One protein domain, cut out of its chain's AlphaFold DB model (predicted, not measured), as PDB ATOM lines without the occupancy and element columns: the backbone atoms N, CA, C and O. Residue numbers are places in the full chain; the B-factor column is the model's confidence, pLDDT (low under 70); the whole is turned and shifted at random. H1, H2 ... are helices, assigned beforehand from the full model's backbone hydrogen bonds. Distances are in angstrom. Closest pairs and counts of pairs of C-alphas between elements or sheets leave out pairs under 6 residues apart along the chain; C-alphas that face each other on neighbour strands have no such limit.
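AT A GLANCE: This is residues 51 to 161 of the 780 residues of an uncharacterized protein of Mycobacteroides abscessus subsp. massiliense (UniProt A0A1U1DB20). Three helices, H1, H2 and H3, stand side by side in a small bundle at one end of a rod; short H5, in the middle, joins it to H4 and to the long H6, which reaches the other end. Residues 78 to 83, around the turn from H2 to H3, stick out. The printed part has 111 residues, with six named helices in the order H1 to H6 and no named strand: all helix. It is only just compact, close to loose, with a radius of gyration of the C-alphas of 15.6 A and spans of 57 by 27 by 17 A.

HOW THE PARTS SIT: Start at H3, residues 82 to 101, the longest helix. With residues 89 to 96 alone it touches H2, residues 62 to 75, in a hairpin: closest C-alphas Val 69 and Ile 92, 6.6 A, a shallow tilt of 5 degrees, opposite ways. H1, residues 51 to 58, forms a hairpin with H2: closest C-alphas Ile 56 and Met 65, 4.8 A. H1 also touches H3, at residues 91 to 99 alone: closest C-alphas Ile 53 and Ile 92, 6.0 A. Residues 97 to 101 of H3 alone touch H5, residues 125 to 132, at a steep tilt of 49 degrees: closest C-alphas Leu 100 and Ser 129, 5.6 A. H5 touches H4, residues 105 to 114: closest C-alphas Lys 105 and His 125, 5.5 A. H6, residues 141 to 159, touches H5 with residues 143 to 146 alone: closest C-alphas Trp 131 and Lys 143, 5.3 A. In all six helices every O i to N i+4 pair is within hydrogen-bond range.

IN THESE COORDINATES: Find C-alpha 82 at (9.997, -4.848, 18.995); H3 runs 28.2 A from there. H6 runs 26.9 A to C-alpha 159 at (-30.951, -34.671, 20.189). H2 measures 19.7 A, H4 14.3 A.

THE WHOLE: The C-alphas farthest apart, of Asp 80 and Gly 161, are 58.1 A apart. The printed part has no cut and no long link. Look for pLDDT under 70 at residue 51, residues 75 to 88 and residue 91.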
ATOM      1  N   ALA A  51      15.122 -19.869   9.520       66.12
ATOM      2  CA  ALA A  51      15.164 -21.248  10.004       66.12
ATOM      3  C   ALA A  51      13.828 -21.660  10.629       66.12
ATOM      4  O   ALA A  51      13.347 -22.746  10.335       66.12
ATOM      5  N   GLY A  52      13.187 -20.784  11.412       71.69
ATOM      6  CA  GLY A  52      11.841 -21.008  11.938       71.69
ATOM      7  C   GLY A  52      10.800 -21.175  10.829       71.69
ATOM      8  O   GLY A  52      10.052 -22.146  10.832       71.69
ATOM      9  N   ILE A  53      10.787 -20.283   9.832       71.56
ATOM     10  CA  ILE A  53       9.862 -20.371   8.689       71.56
ATOM     11  C   ILE A  53      10.123 -21.625   7.837       71.56
ATOM     12  O   ILE A  53       9.161 -22.268   7.422       71.56
ATOM     13  N   SER A  54      11.387 -22.001   7.601       71.56
ATOM     14  CA  SER A  54      11.711 -23.246   6.887       71.56
ATOM     15  C   SER A  54      11.288 -24.460   7.708       71.56
ATOM     16  O   SER A  54      10.572 -25.299   7.192       71.56
ATOM     17  N   ALA A  55      11.590 -24.512   9.008       76.56
ATOM     18  CA  ALA A  55      11.163 -25.605   9.883       76.56
ATOM     19  C   ALA A  55       9.631 -25.753   9.952       76.56
ATOM     20  O   ALA A  55       9.136 -26.872   9.986       76.56
ATOM     21  N   ILE A  56       8.871 -24.652   9.904       80.00
ATOM     22  CA  ILE A  56       7.400 -24.680   9.800       80.00
ATOM     23  C   ILE A  56       6.940 -25.250   8.450       80.00
ATOM     24  O   ILE A  56       5.967 -25.995   8.403       80.00
ATOM     25  N   HIS A  57       7.610 -24.896   7.352       77.50
ATOM     26  CA  HIS A  57       7.285 -25.386   6.009       77.50
ATOM     27  C   HIS A  57       7.666 -26.863   5.812       77.50
ATOM     28  O   HIS A  57       6.912 -27.623   5.208       77.50
ATOM     29  N   ASP A  58       8.826 -27.253   6.335       78.94
ATOM     30  CA  ASP A  58       9.465 -28.553   6.143       78.94
ATOM     31  C   ASP A  58       9.013 -29.590   7.198       78.94
ATOM     32  O   ASP A  58       9.357 -30.767   7.091       78.94
ATOM     33  N   ALA A  59       8.214 -29.177   8.191       82.50
ATOM     34  CA  ALA A  59       7.594 -30.051   9.186       82.50
ATOM     35  C   ALA A  59       6.671 -31.096   8.535       82.50
ATOM     36  O   ALA A  59       5.672 -30.754   7.889       82.50
ATOM     37  N   GLY A  60       6.963 -32.379   8.766       77.44
ATOM     38  CA  GLY A  60       6.126 -33.493   8.316       77.44
ATOM     39  C   GLY A  60       4.896 -33.699   9.205       77.44
ATOM     40  O   GLY A  60       3.834 -34.099   8.721       77.44
ATOM     41  N   THR A  61       5.022 -33.378  10.493       83.69
ATOM     42  CA  THR A  61       4.008 -33.580  11.537       83.69
ATOM     43  C   THR A  61       3.523 -32.265  12.153       83.69
ATOM     44  O   THR A  61       4.166 -31.218  12.062       83.69
ATOM     45  N   PHE A  62       2.372 -32.316  12.829       82.81
ATOM     46  CA  PHE A  62       1.845 -31.165  13.564       82.81
ATOM     47  C   PHE A  62       2.670 -30.839  14.820       82.81
ATOM     48  O   PHE A  62       2.823 -29.659  15.134       82.81
ATOM     49  N   GLN A  63       3.255 -31.837  15.502       83.06
ATOM     50  CA  GLN A  63       4.175 -31.574  16.616       83.06
ATOM     51  C   GLN A  63       5.429 -30.824  16.152       83.06
ATOM     52  O   GLN A  63       5.801 -29.847  16.795       83.06
ATOM     53  N   GLU A  64       6.044 -31.215  15.031       82.25
ATOM     54  CA  GLU A  64       7.196 -30.497  14.460       82.25
ATOM     55  C   GLU A  64       6.833 -29.060  14.077       82.25
ATOM     56  O   GLU A  64       7.556 -28.131  14.431       82.25
ATOM     57  N   MET A  65       5.687 -28.856  13.418       88.38
ATOM     58  CA  MET A  65       5.210 -27.523  13.031       88.38
ATOM     59  C   MET A  65       4.949 -26.641  14.262       88.38
ATOM     60  O   MET A  65       5.411 -25.502  14.331       88.38
ATOM     61  N   SER A  66       4.269 -27.185  15.275       82.81
ATOM     62  CA  SER A  66       3.956 -26.486  16.525       82.81
ATOM     63  C   SER A  66       5.207 -26.167  17.348       82.81
ATOM     64  O   SER A  66       5.363 -25.040  17.829       82.81
ATOM     65  N   ALA A  67       6.155 -27.105  17.433       80.81
ATOM     66  CA  ALA A  67       7.459 -26.879  18.044       80.81
ATOM     67  C   ALA A  67       8.253 -25.805  17.285       80.81
ATOM     68  O   ALA A  67       8.799 -24.905  17.917       80.81
ATOM     69  N   ALA A  68       8.258 -25.827  15.948       79.88
ATOM     70  CA  ALA A  68       8.923 -24.814  15.133       79.88
ATOM     71  C   ALA A  68       8.323 -23.410  15.342       79.88
ATOM     72  O   ALA A  68       9.078 -22.452  15.519       79.88
ATOM     73  N   VAL A  69       6.991 -23.275  15.416       81.56
ATOM     74  CA  VAL A  69       6.327 -22.008  15.780       81.56
ATOM     75  C   VAL A  69       6.713 -21.566  17.196       81.56
ATOM     76  O   VAL A  69       7.052 -20.396  17.395       81.56
ATOM     77  N   GLY A  70       6.706 -22.476  18.174       78.12
ATOM     78  CA  GLY A  70       7.069 -22.193  19.566       78.12
ATOM     79  C   GLY A  70       8.528 -21.756  19.734       78.12
ATOM     80  O   GLY A  70       8.795 -20.720  20.344       78.12
ATOM     81  N   SER A  71       9.477 -22.482  19.140       73.06
ATOM     82  CA  SER A  71      10.904 -22.139  19.134       73.06
ATOM     83  C   SER A  71      11.176 -20.827  18.400       73.06
ATOM     84  O   SER A  71      11.909 -19.990  18.925       73.06
ATOM     85  N   ALA A  72      10.555 -20.596  17.237       70.31
ATOM     86  CA  ALA A  72      10.716 -19.348  16.496       70.31
ATOM     87  C   ALA A  72      10.152 -18.144  17.272       70.31
ATOM     88  O   ALA A  72      10.820 -17.119  17.380       70.31
ATOM     89  N   SER A  73       8.977 -18.286  17.893       71.31
ATOM     90  CA  SER A  73       8.375 -17.241  18.740       71.31
ATOM     91  C   SER A  73       9.208 -16.960  19.999       71.31
ATOM     92  O   SER A  73       9.307 -15.814  20.433       71.31
ATOM     93  N   THR A  74       9.845 -17.989  20.572       70.88
ATOM     94  CA  THR A  74      10.709 -17.862  21.761       70.88
ATOM     95  C   THR A  74      12.031 -17.168  21.426       70.88
ATOM     96  O   THR A  74      12.430 -16.247  22.132       70.88
ATOM     97  N   ALA A  75      12.669 -17.535  20.309       62.50
ATOM     98  CA  ALA A  75      13.907 -16.912  19.829       62.50
ATOM     99  C   ALA A  75      13.752 -15.420  19.454       62.50
ATOM    100  O   ALA A  75      14.746 -14.707  19.347       62.50
ATOM    101  N   LEU A  76      12.515 -14.950  19.261       61.19
ATOM    102  CA  LEU A  76      12.164 -13.546  19.010       61.19
ATOM    103  C   LEU A  76      11.709 -12.793  20.277       61.19
ATOM    104  O   LEU A  76      11.482 -11.584  20.214       61.19
ATOM    105  N   GLY A  77      11.539 -13.489  21.408       50.88
ATOM    106  CA  GLY A  77      11.050 -12.915  22.666       50.88
ATOM    107  C   GLY A  77      12.098 -12.112  23.445       50.88
ATOM    108  O   GLY A  77      11.743 -11.210  24.201       50.88
ATOM    109  N   GLU A  78      13.384 -12.395  23.231       46.62
ATOM    110  CA  GLU A  78      14.513 -11.655  23.806       46.62
ATOM    111  C   GLU A  78      15.000 -10.581  22.812       46.62
ATOM    112  O   GLU A  78      15.877 -10.832  21.981       46.62
ATOM    113  N   SER A  79      14.416  -9.370  22.840       49.91
ATOM    114  CA  SER A  79      14.851  -8.285  21.938       49.91
ATOM    115  C   SER A  79      14.618  -6.859  22.450       49.91
ATOM    116  O   SER A  79      13.535  -6.528  22.933       49.91
ATOM    117  N   ASP A  80      15.583  -5.984  22.154       41.16
ATOM    118  CA  ASP A  80      15.467  -4.521  22.249       41.16
ATOM    119  C   ASP A  80      14.813  -3.875  20.998       41.16
ATOM    120  O   ASP A  80      14.750  -2.650  20.885       41.16
ATOM    121  N   MET A  81      14.331  -4.663  20.020       51.56
ATOM    122  CA  MET A  81      13.804  -4.170  18.731       51.56
ATOM    123  C   MET A  81      12.404  -4.730  18.389       51.56
ATOM    124  O   MET A  81      12.251  -5.536  17.463       51.56
ATOM    125  N   PRO A  82      11.337  -4.250  19.060       53.50
ATOM    126  CA  PRO A  82       9.997  -4.848  18.995       53.50
ATOM    127  C   PRO A  82       9.331  -4.852  17.605       53.50
ATOM    128  O   PRO A  82       8.455  -5.674  17.354       53.50
ATOM    129  N   GLN A  83       9.732  -3.975  16.674       52.31
ATOM    130  CA  GLN A  83       9.193  -3.981  15.304       52.31
ATOM    131  C   GLN A  83       9.705  -5.152  14.451       52.31
ATOM    132  O   GLN A  83       8.949  -5.671  13.633       52.31
ATOM    133  N   LEU A  84      10.946  -5.608  14.661       51.28
ATOM    134  CA  LEU A  84      11.481  -6.786  13.969       51.28
ATOM    135  C   LEU A  84      10.846  -8.073  14.503       51.28
ATOM    136  O   LEU A  84      10.467  -8.931  13.709       51.28
ATOM    137  N   ALA A  85      10.648  -8.166  15.822       58.69
ATOM    138  CA  ALA A  85       9.901  -9.260  16.439       58.69
ATOM    139  C   ALA A  85       8.447  -9.320  15.929       58.69
ATOM    140  O   ALA A  85       7.960 -10.397  15.596       58.69
ATOM    141  N   ALA A  86       7.768  -8.174  15.784       62.38
ATOM    142  CA  ALA A  86       6.411  -8.119  15.238       62.38
ATOM    143  C   ALA A  86       6.323  -8.611  13.777       62.38
ATOM    144  O   ALA A  86       5.475  -9.445  13.473       62.38
ATOM    145  N   GLU A  87       7.207  -8.156  12.879       59.97
ATOM    146  CA  GLU A  87       7.191  -8.608  11.475       59.97
ATOM    147  C   GLU A  87       7.617 -10.074  11.307       59.97
ATOM    148  O   GLU A  87       7.111 -10.767  10.421       59.97
ATOM    149  N   ALA A  88       8.519 -10.567  12.159       63.19
ATOM    150  CA  ALA A  88       8.891 -11.977  12.182       63.19
ATOM    151  C   ALA A  88       7.741 -12.857  12.710       63.19
ATOM    152  O   ALA A  88       7.444 -13.883  12.100       63.19
ATOM    153  N   ASN A  89       7.022 -12.417  13.749       70.25
ATOM    154  CA  ASN A  89       5.812 -13.085  14.238       70.25
ATOM    155  C   ASN A  89       4.688 -13.097  13.184       70.25
ATOM    156  O   ASN A  89       4.081 -14.144  12.975       70.25
ATOM    157  N   ASP A  90       4.460 -12.000  12.450       73.69
ATOM    158  CA  ASP A  90       3.516 -11.967  11.316       73.69
ATOM    159  C   ASP A  90       3.904 -12.979  10.211       73.69
ATOM    160  O   ASP A  90       3.037 -13.591   9.580       73.69
ATOM    161  N   ALA A  91       5.205 -13.179   9.966       69.06
ATOM    162  CA  ALA A  91       5.701 -14.143   8.983       69.06
ATOM    163  C   ALA A  91       5.577 -15.604   9.462       69.06
ATOM    164  O   ALA A  91       5.166 -16.462   8.681       69.06
ATOM    165  N   ILE A  92       5.858 -15.875  10.741       76.62
ATOM    166  CA  ILE A  92       5.622 -17.170  11.405       76.62
ATOM    167  C   ILE A  92       4.128 -17.519  11.371       76.62
ATOM    168  O   ILE A  92       3.756 -18.626  10.984       76.62
ATOM    169  N   HIS A  93       3.266 -16.546  11.681       81.44
ATOM    170  CA  HIS A  93       1.813 -16.673  11.604       81.44
ATOM    171  C   HIS A  93       1.349 -17.031  10.182       81.44
ATOM    172  O   HIS A  93       0.549 -17.944   9.978       81.44
ATOM    173  N   ALA A  94       1.888 -16.350   9.166       79.25
ATOM    174  CA  ALA A  94       1.585 -16.649   7.769       79.25
ATOM    175  C   ALA A  94       2.064 -18.049   7.335       79.25
ATOM    176  O   ALA A  94       1.351 -18.715   6.583       79.25
ATOM    177  N   ALA A  95       3.230 -18.502   7.810       77.19
ATOM    178  CA  ALA A  95       3.775 -19.828   7.515       77.19
ATOM    179  C   ALA A  95       2.936 -20.952   8.152       77.19
ATOM    180  O   ALA A  95       2.503 -21.859   7.442       77.19
ATOM    181  N   SER A  96       2.619 -20.838   9.448       85.88
ATOM    182  CA  SER A  96       1.742 -21.769  10.181       85.88
ATOM    183  C   SER A  96       0.393 -21.942   9.472       85.88
ATOM    184  O   SER A  96      -0.041 -23.045   9.127       85.88
ATOM    185  N   LYS A  97      -0.238 -20.814   9.137       85.44
ATOM    186  CA  LYS A  97      -1.515 -20.779   8.428       85.44
ATOM    187  C   LYS A  97      -1.448 -21.368   7.019       85.44
ATOM    188  O   LYS A  97      -2.434 -21.948   6.568       85.44
ATOM    189  N   ALA A  98      -0.325 -21.222   6.314       83.00
ATOM    190  CA  ALA A  98      -0.123 -21.835   5.002       83.00
ATOM    191  C   ALA A  98       0.008 -23.364   5.105       83.00
ATOM    192  O   ALA A  98      -0.629 -24.070   4.324       83.00
ATOM    193  N   TRP A  99       0.749 -23.868   6.100       88.75
ATOM    194  CA  TRP A  99       0.868 -25.304   6.382       88.75
ATOM    195  C   TRP A  99      -0.503 -25.922   6.694       88.75
ATOM    196  O   TRP A  99      -0.912 -26.894   6.060       88.75
ATOM    197  N   LEU A 100      -1.280 -25.294   7.587       88.94
ATOM    198  CA  LEU A 100      -2.628 -25.749   7.961       88.94
ATOM    199  C   LEU A 100      -3.651 -25.637   6.819       88.94
ATOM    200  O   LEU A 100      -4.579 -26.439   6.747       88.94
ATOM    201  N   ALA A 101      -3.495 -24.673   5.909       84.00
ATOM    202  CA  ALA A 101      -4.340 -24.556   4.719       84.00
ATOM    203  C   ALA A 101      -4.050 -25.634   3.658       84.00
ATOM    204  O   ALA A 101      -4.912 -25.896   2.820       84.00
ATOM    205  N   GLY A 102      -2.866 -26.258   3.692       81.75
ATOM    206  CA  GLY A 102      -2.491 -27.372   2.817       81.75
ATOM    207  C   GLY A 102      -3.092 -28.727   3.211       81.75
ATOM    208  O   GLY A 102      -2.965 -29.680   2.447       81.75
ATOM    209  N   LYS A 103      -3.740 -28.821   4.380       87.38
ATOM    210  CA  LYS A 103      -4.357 -30.049   4.902       87.38
ATOM    211  C   LYS A 103      -5.818 -30.194   4.473       87.38
ATOM    212  O   LYS A 103      -6.557 -29.211   4.371       87.38
ATOM    213  N   THR A 104      -6.250 -31.433   4.259       91.50
ATOM    214  CA  THR A 104      -7.658 -31.813   4.050       91.50
ATOM    215  C   THR A 104      -8.502 -31.592   5.314       91.50
ATOM    216  O   THR A 104      -7.975 -31.303   6.391       91.50
ATOM    217  N   LYS A 105      -9.836 -31.694   5.210       90.38
ATOM    218  CA  LYS A 105     -10.722 -31.555   6.381       90.38
ATOM    219  C   LYS A 105     -10.498 -32.705   7.359       90.38
ATOM    220  O   LYS A 105     -10.425 -32.472   8.556       90.38
ATOM    221  N   GLU A 106     -10.320 -33.900   6.822       89.12
ATOM    222  CA  GLU A 106     -10.116 -35.152   7.532       89.12
ATOM    223  C   GLU A 106      -8.779 -35.153   8.297       89.12
ATOM    224  O   GLU A 106      -8.732 -35.563   9.454       89.12
ATOM    225  N   GLU A 107      -7.707 -34.615   7.700       88.88
ATOM    226  CA  GLU A 107      -6.433 -34.382   8.400       88.88
ATOM    227  C   GLU A 107      -6.576 -33.349   9.528       88.88
ATOM    228  O   GLU A 107      -6.085 -33.581  10.630       88.88
ATOM    229  N   LEU A 108      -7.252 -32.217   9.287       91.31
ATOM    230  CA  LEU A 108      -7.470 -31.211  10.335       91.31
ATOM    231  C   LEU A 108      -8.380 -31.724  11.459       91.31
ATOM    232  O   LEU A 108      -8.195 -31.318  12.601       91.31
ATOM    233  N   ASP A 109      -9.329 -32.615  11.165       88.12
ATOM    234  CA  ASP A 109     -10.149 -33.275  12.182       88.12
ATOM    235  C   ASP A 109      -9.294 -34.184  13.064       88.12
ATOM    236  O   ASP A 109      -9.340 -34.052  14.284       88.12
ATOM    237  N   ALA A 110      -8.451 -35.037  12.472       87.75
ATOM    238  CA  ALA A 110      -7.540 -35.901  13.224       87.75
ATOM    239  C   ALA A 110      -6.583 -35.097  14.127       87.75
ATOM    240  O   ALA A 110      -6.472 -35.390  15.318       87.75
ATOM    241  N   LEU A 111      -5.963 -34.038  13.591       88.75
ATOM    242  CA  LEU A 111      -5.082 -33.150  14.359       88.75
ATOM    243  C   LEU A 111      -5.825 -32.403  15.476       88.75
ATOM    244  O   LEU A 111      -5.271 -32.171  16.548       88.75
ATOM    245  N   ALA A 112      -7.080 -32.017  15.246       87.38
ATOM    246  CA  ALA A 112      -7.885 -31.345  16.257       87.38
ATOM    247  C   ALA A 112      -8.324 -32.295  17.379       87.38
ATOM    248  O   ALA A 112      -8.317 -31.871  18.532       87.38
ATOM    249  N   ILE A 113      -8.625 -33.565  17.077       84.19
ATOM    250  CA  ILE A 113      -8.850 -34.608  18.094       84.19
ATOM    251  C   ILE A 113      -7.587 -34.790  18.945       84.19
ATOM    252  O   ILE A 113      -7.673 -34.746  20.169       84.19
ATOM    253  N   GLU A 114      -6.416 -34.936  18.314       82.81
ATOM    254  CA  GLU A 114      -5.124 -35.098  19.004       82.81
ATOM    255  C   GLU A 114      -4.798 -33.904  19.921       82.81
ATOM    256  O   GLU A 114      -4.309 -34.076  21.035       82.81
ATOM    257  N   ALA A 115      -5.139 -32.687  19.492       80.12
ATOM    258  CA  ALA A 115      -4.997 -31.469  20.283       80.12
ATOM    259  C   ALA A 115      -6.135 -31.230  21.311       80.12
ATOM    260  O   ALA A 115      -6.113 -30.219  22.016       80.12
ATOM    261  N   GLY A 116      -7.116 -32.135  21.425       83.12
ATOM    262  CA  GLY A 116      -8.163 -32.107  22.456       83.12
ATOM    263  C   GLY A 116      -9.440 -31.327  22.113       83.12
ATOM    264  O   GLY A 116     -10.210 -30.991  23.016       83.12
ATOM    265  N   LEU A 117      -9.702 -31.019  20.838       84.44
ATOM    266  CA  LEU A 117     -10.981 -30.449  20.407       84.44
ATOM    267  C   LEU A 117     -12.066 -31.531  20.375       84.44
ATOM    268  O   LEU A 117     -11.955 -32.519  19.654       84.44
ATOM    269  N   GLN A 118     -13.158 -31.305  21.104       84.44
ATOM    270  CA  GLN A 118     -14.359 -32.132  20.999       84.44
ATOM    271  C   GLN A 118     -15.131 -31.797  19.714       84.44
ATOM    272  O   GLN A 118     -15.352 -30.628  19.397       84.44
ATOM    273  N   HIS A 119     -15.560 -32.837  19.000       87.75
ATOM    274  CA  HIS A 119     -16.412 -32.774  17.804       87.75
ATOM    275  C   HIS A 119     -15.912 -31.888  16.638       87.75
ATOM    276  O   HIS A 119     -16.687 -31.083  16.100       87.75
ATOM    277  N   PRO A 120     -14.640 -31.996  16.200       89.75
ATOM    278  CA  PRO A 120     -14.107 -31.183  15.103       89.75
ATOM    279  C   PRO A 120     -14.833 -31.409  13.764       89.75
ATOM    280  O   PRO A 120     -14.938 -30.489  12.946       89.75
ATOM    281  N   GLU A 121     -15.472 -32.565  13.572       89.12
ATOM    282  CA  GLU A 121     -16.367 -32.832  12.446       89.12
ATOM    283  C   GLU A 121     -17.504 -31.791  12.327       89.12
ATOM    284  O   GLU A 121     -17.934 -31.469  11.218       89.12
ATOM    285  N   MET A 122     -17.918 -31.176  13.446       90.69
ATOM    286  CA  MET A 122     -19.017 -30.201  13.536       90.69
ATOM    287  C   MET A 122     -18.590 -28.736  13.304       90.69
ATOM    288  O   MET A 122     -19.415 -27.811  13.378       90.69
ATOM    289  N   VAL A 123     -17.313 -28.483  13.002       90.19
ATOM    290  CA  VAL A 123     -16.783 -27.155  12.646       90.19
ATOM    291  C   VAL A 123     -16.154 -27.147  11.253       90.19
ATOM    292  O   VAL A 123     -15.736 -28.163  10.706       90.19
ATOM    293  N   SER A 124     -16.150 -25.978  10.609       91.25
ATOM    294  CA  SER A 124     -15.662 -25.841   9.235       91.25
ATOM    295  C   SER A 124     -14.135 -25.923   9.163       91.25
ATOM    296  O   SER A 124     -13.449 -25.490  10.084       91.25
ATOM    297  N   HIS A 125     -13.607 -26.382   8.022       90.25
ATOM    298  CA  HIS A 125     -12.166 -26.421   7.707       90.25
ATOM    299  C   HIS A 125     -11.426 -25.143   8.150       90.25
ATOM    300  O   HIS A 125     -10.523 -25.199   8.976       90.25
ATOM    301  N   LYS A 126     -11.922 -23.968   7.741       89.56
ATOM    302  CA  LYS A 126     -11.368 -22.656   8.123       89.56
ATOM    303  C   LYS A 126     -11.363 -22.386   9.638       89.56
ATOM    304  O   LYS A 126     -10.487 -21.666  10.116       89.56
ATOM    305  N   ALA A 127     -12.350 -22.886  10.383       90.50
ATOM    306  CA  ALA A 127     -12.402 -22.738  11.838       90.50
ATOM    307  C   ALA A 127     -11.398 -23.673  12.529       90.50
ATOM    308  O   ALA A 127     -10.748 -23.253  13.481       90.50
ATOM    309  N   LEU A 128     -11.211 -24.888  12.004       91.62
ATOM    310  CA  LEU A 128     -10.192 -25.829  12.475       91.62
ATOM    311  C   LEU A 128      -8.781 -25.309  12.223       91.62
ATOM    312  O   LEU A 128      -7.992 -25.276  13.159       91.62
ATOM    313  N   SER A 129      -8.483 -24.798  11.022       90.69
ATOM    314  CA  SER A 129      -7.179 -24.179  10.742       90.69
ATOM    315  C   SER A 129      -6.881 -23.012  11.690       90.69
ATOM    316  O   SER A 129      -5.743 -22.839  12.092       90.69
ATOM    317  N   PHE A 130      -7.884 -22.214  12.078       89.94
ATOM    318  CA  PHE A 130      -7.700 -21.145  13.072       89.94
ATOM    319  C   PHE A 130      -7.486 -21.695  14.491       89.94
ATOM    320  O   PHE A 130      -6.700 -21.149  15.263       89.94
ATOM    321  N   TRP A 131      -8.209 -22.753  14.862       91.75
ATOM    322  CA  TRP A 131      -8.137 -23.336  16.198       91.75
ATOM    323  C   TRP A 131      -6.807 -24.070  16.436       91.75
ATOM    324  O   TRP A 131      -6.185 -23.884  17.483       91.75
ATOM    325  N   LEU A 132      -6.336 -24.810  15.430       91.56
ATOM    326  CA  LEU A 132      -5.066 -25.539  15.437       91.56
ATOM    327  C   LEU A 132      -3.826 -24.647  15.345       91.56
ATOM    328  O   LEU A 132      -2.758 -25.090  15.746       91.56
ATOM    329  N   ASP A 133      -3.935 -23.416  14.835       90.75
ATOM    330  CA  ASP A 133      -2.781 -22.535  14.616       90.75
ATOM    331  C   ASP A 133      -2.111 -22.130  15.951       90.75
ATOM    332  O   ASP A 133      -2.721 -21.400  16.749       90.75
ATOM    333  N   PRO A 134      -0.874 -22.596  16.228       85.44
ATOM    334  CA  PRO A 134      -0.188 -22.383  17.503       85.44
ATOM    335  C   PRO A 134       0.389 -20.971  17.652       85.44
ATOM    336  O   PRO A 134       0.797 -20.591  18.746       85.44
ATOM    337  N   SER A 135       0.395 -20.163  16.586       81.31
ATOM    338  CA  SER A 135       0.804 -18.756  16.671       81.31
ATOM    339  C   SER A 135      -0.296 -17.845  17.247       81.31
ATOM    340  O   SER A 135      -0.022 -16.707  17.633       81.31
ATOM    341  N   TYR A 136      -1.536 -18.339  17.374       81.06
ATOM    342  CA  TYR A 136      -2.552 -17.721  18.227       81.06
ATOM    343  C   TYR A 136      -2.436 -18.242  19.669       81.06
ATOM    344  O   TYR A 136      -2.471 -19.461  19.865       81.06
ATOM    345  N   PRO A 137      -2.428 -17.364  20.694       77.19
ATOM    346  CA  PRO A 137      -2.448 -17.783  22.092       77.19
ATOM    347  C   PRO A 137      -3.606 -18.742  22.390       77.19
ATOM    348  O   PRO A 137      -4.755 -18.458  22.049       77.19
ATOM    349  N   ASN A 138      -3.331 -19.849  23.083       73.25
ATOM    350  CA  ASN A 138      -4.348 -20.870  23.384       73.25
ATOM    351  C   ASN A 138      -5.544 -20.325  24.185       73.25
ATOM    352  O   ASN A 138      -6.662 -20.803  24.020       73.25
ATOM    353  N   ALA A 139      -5.329 -19.282  24.992       74.12
ATOM    354  CA  ALA A 139      -6.364 -18.610  25.778       74.12
ATOM    355  C   ALA A 139      -7.211 -17.582  24.989       74.12
ATOM    356  O   ALA A 139      -7.973 -16.833  25.598       74.12
ATOM    357  N   ILE A 140      -7.081 -17.489  23.658       84.69
ATOM    358  CA  ILE A 140      -7.852 -16.523  22.866       84.69
ATOM    359  C   ILE A 140      -9.339 -16.918  22.773       84.69
ATOM    360  O   ILE A 140      -9.692 -18.028  22.368       84.69
ATOM    361  N   ASP A 141     -10.218 -15.966  23.090       86.81
ATOM    362  CA  ASP A 141     -11.689 -16.060  23.083       86.81
ATOM    363  C   ASP A 141     -12.279 -16.850  21.899       86.81
ATOM    364  O   ASP A 141     -13.228 -17.625  22.037       86.81
ATOM    365  N   GLN A 142     -11.731 -16.631  20.704       88.62
ATOM    366  CA  GLN A 142     -12.177 -17.244  19.460       88.62
ATOM    367  C   GLN A 142     -11.965 -18.767  19.453       88.62
ATOM    368  O   GLN A 142     -12.838 -19.474  18.952       88.62
ATOM    369  N   LYS A 143     -10.872 -19.289  20.037       90.44
ATOM    370  CA  LYS A 143     -10.645 -20.744  20.131       90.44
ATOM    371  C   LYS A 143     -11.679 -21.397  21.053       90.44
ATOM    372  O   LYS A 143     -12.288 -22.395  20.669       90.44
ATOM    373  N   ALA A 144     -11.972 -20.779  22.200       86.56
ATOM    374  CA  ALA A 144     -13.021 -21.239  23.114       86.56
ATOM    375  C   ALA A 144     -14.421 -21.214  22.465       86.56
ATOM    376  O   ALA A 144     -15.184 -22.170  22.590       86.56
ATOM    377  N   LYS A 145     -14.747 -20.158  21.703       90.69
ATOM    378  CA  LYS A 145     -16.019 -20.048  20.959       90.69
ATOM    379  C   LYS A 145     -16.166 -21.107  19.861       90.69
ATOM    380  O   LYS A 145     -17.274 -21.588  19.643       90.69
ATOM    381  N   ILE A 146     -15.078 -21.479  19.183       90.69
ATOM    382  CA  ILE A 146     -15.082 -22.562  18.185       90.69
ATOM    383  C   ILE A 146     -15.349 -23.912  18.862       90.69
ATOM    384  O   ILE A 146     -16.227 -24.637  18.398       90.69
ATOM    385  N   ALA A 147     -14.682 -24.202  19.986       88.19
ATOM    386  CA  ALA A 147     -14.901 -25.428  20.756       88.19
ATOM    387  C   ALA A 147     -16.334 -25.540  21.301       88.19
ATOM    388  O   ALA A 147     -17.004 -26.541  21.067       88.19
ATOM    389  N   ALA A 148     -16.857 -24.480  21.924       85.81
ATOM    390  CA  ALA A 148     -18.239 -24.460  22.407       85.81
ATOM    391  C   ALA A 148     -19.261 -24.698  21.277       85.81
ATOM    392  O   ALA A 148     -20.229 -25.434  21.460       85.81
ATOM    393  N   LYS A 149     -19.032 -24.128  20.083       88.50
ATOM    394  CA  LYS A 149     -19.923 -24.302  18.923       88.50
ATOM    395  C   LYS A 149     -19.814 -25.690  18.272       88.50
ATOM    396  O   LYS A 149     -20.740 -26.085  17.566       88.50
ATOM    397  N   ALA A 150     -18.705 -26.406  18.463       88.62
ATOM    398  CA  ALA A 150     -18.559 -27.791  18.026       88.62
ATOM    399  C   ALA A 150     -19.445 -28.719  18.874       88.62
ATOM    400  O   ALA A 150     -20.289 -29.421  18.320       88.62
ATOM    401  N   VAL A 151     -19.339 -28.605  20.205       85.31
ATOM    402  CA  VAL A 151     -20.172 -29.337  21.178       85.31
ATOM    403  C   VAL A 151     -21.659 -29.027  20.985       85.31
ATOM    404  O   VAL A 151     -22.443 -29.944  20.775       85.31
ATOM    405  N   GLU A 152     -22.048 -27.746  20.926       87.38
ATOM    406  CA  GLU A 152     -23.454 -27.337  20.750       87.38
ATOM    407  C   GLU A 152     -24.110 -27.989  19.518       87.38
ATOM    408  O   GLU A 152     -25.230 -28.489  19.590       87.38
ATOM    409  N   ARG A 153     -23.399 -28.036  18.384       88.56
ATOM    410  CA  ARG A 153     -23.909 -28.674  17.161       88.56
ATOM    411  C   ARG A 153     -23.956 -30.195  17.255       88.56
ATOM    412  O   ARG A 153     -24.819 -30.803  16.621       88.56
ATOM    413  N   TYR A 154     -23.018 -30.809  17.973       83.06
ATOM    414  CA  TYR A 154     -23.039 -32.247  18.218       83.06
ATOM    415  C   TYR A 154     -24.244 -32.627  19.081       83.06
ATOM    416  O   TYR A 154     -25.006 -33.513  18.699       83.06
ATOM    417  N   ASP A 155     -24.498 -31.885  20.160       80.19
ATOM    418  CA  ASP A 155     -25.666 -32.067  21.025       80.19
ATOM    419  C   ASP A 155     -26.983 -31.897  20.246       80.19
ATOM    420  O   ASP A 155     -27.888 -32.722  20.370       80.19
ATOM    421  N   GLU A 156     -27.082 -30.896  19.360       81.00
ATOM    422  CA  GLU A 156     -28.212 -30.741  18.424       81.00
ATOM    423  C   GLU A 156     -28.371 -31.955  17.482       81.00
ATOM    424  O   GLU A 156     -29.493 -32.383  17.175       81.00
ATOM    425  N   ALA A 157     -27.267 -32.535  17.003       76.56
ATOM    426  CA  ALA A 157     -27.271 -33.697  16.114       76.56
ATOM    427  C   ALA A 157     -27.628 -35.010  16.842       76.56
ATOM    428  O   ALA A 157     -28.318 -35.858  16.267       76.56
ATOM    429  N   VAL A 158     -27.232 -35.155  18.109       72.06
ATOM    430  CA  VAL A 158     -27.643 -36.256  18.996       72.06
ATOM    431  C   VAL A 158     -29.120 -36.120  19.374       72.06
ATOM    432  O   VAL A 158     -29.892 -37.059  19.185       72.06
ATOM    433  N   ALA A 159     -29.560 -34.938  19.814       73.44
ATOM    434  CA  ALA A 159     -30.951 -34.671  20.189       73.44
ATOM    435  C   ALA A 159     -31.938 -34.832  19.015       73.44
ATOM    436  O   ALA A 159     -33.095 -35.195  19.221       73.44
ATOM    437  N   SER A 160     -31.485 -34.598  17.778       76.06
ATOM    438  CA  SER A 160     -32.267 -34.847  16.557       76.06
ATOM    439  C   SER A 160     -32.156 -36.280  16.010       76.06
ATOM    440  O   SER A 160     -32.726 -36.570  14.958       76.06
ATOM    441  N   GLY A 161     -31.441 -37.181  16.696       74.50
ATOM    442  CA  GLY A 161     -31.281 -38.585  16.306       74.50
ATOM    443  C   GLY A 161     -30.446 -38.809  15.039       74.50
ATOM    444  O   GLY A 161     -30.466 -39.905  14.483       74.50
TER     445      GLY A 161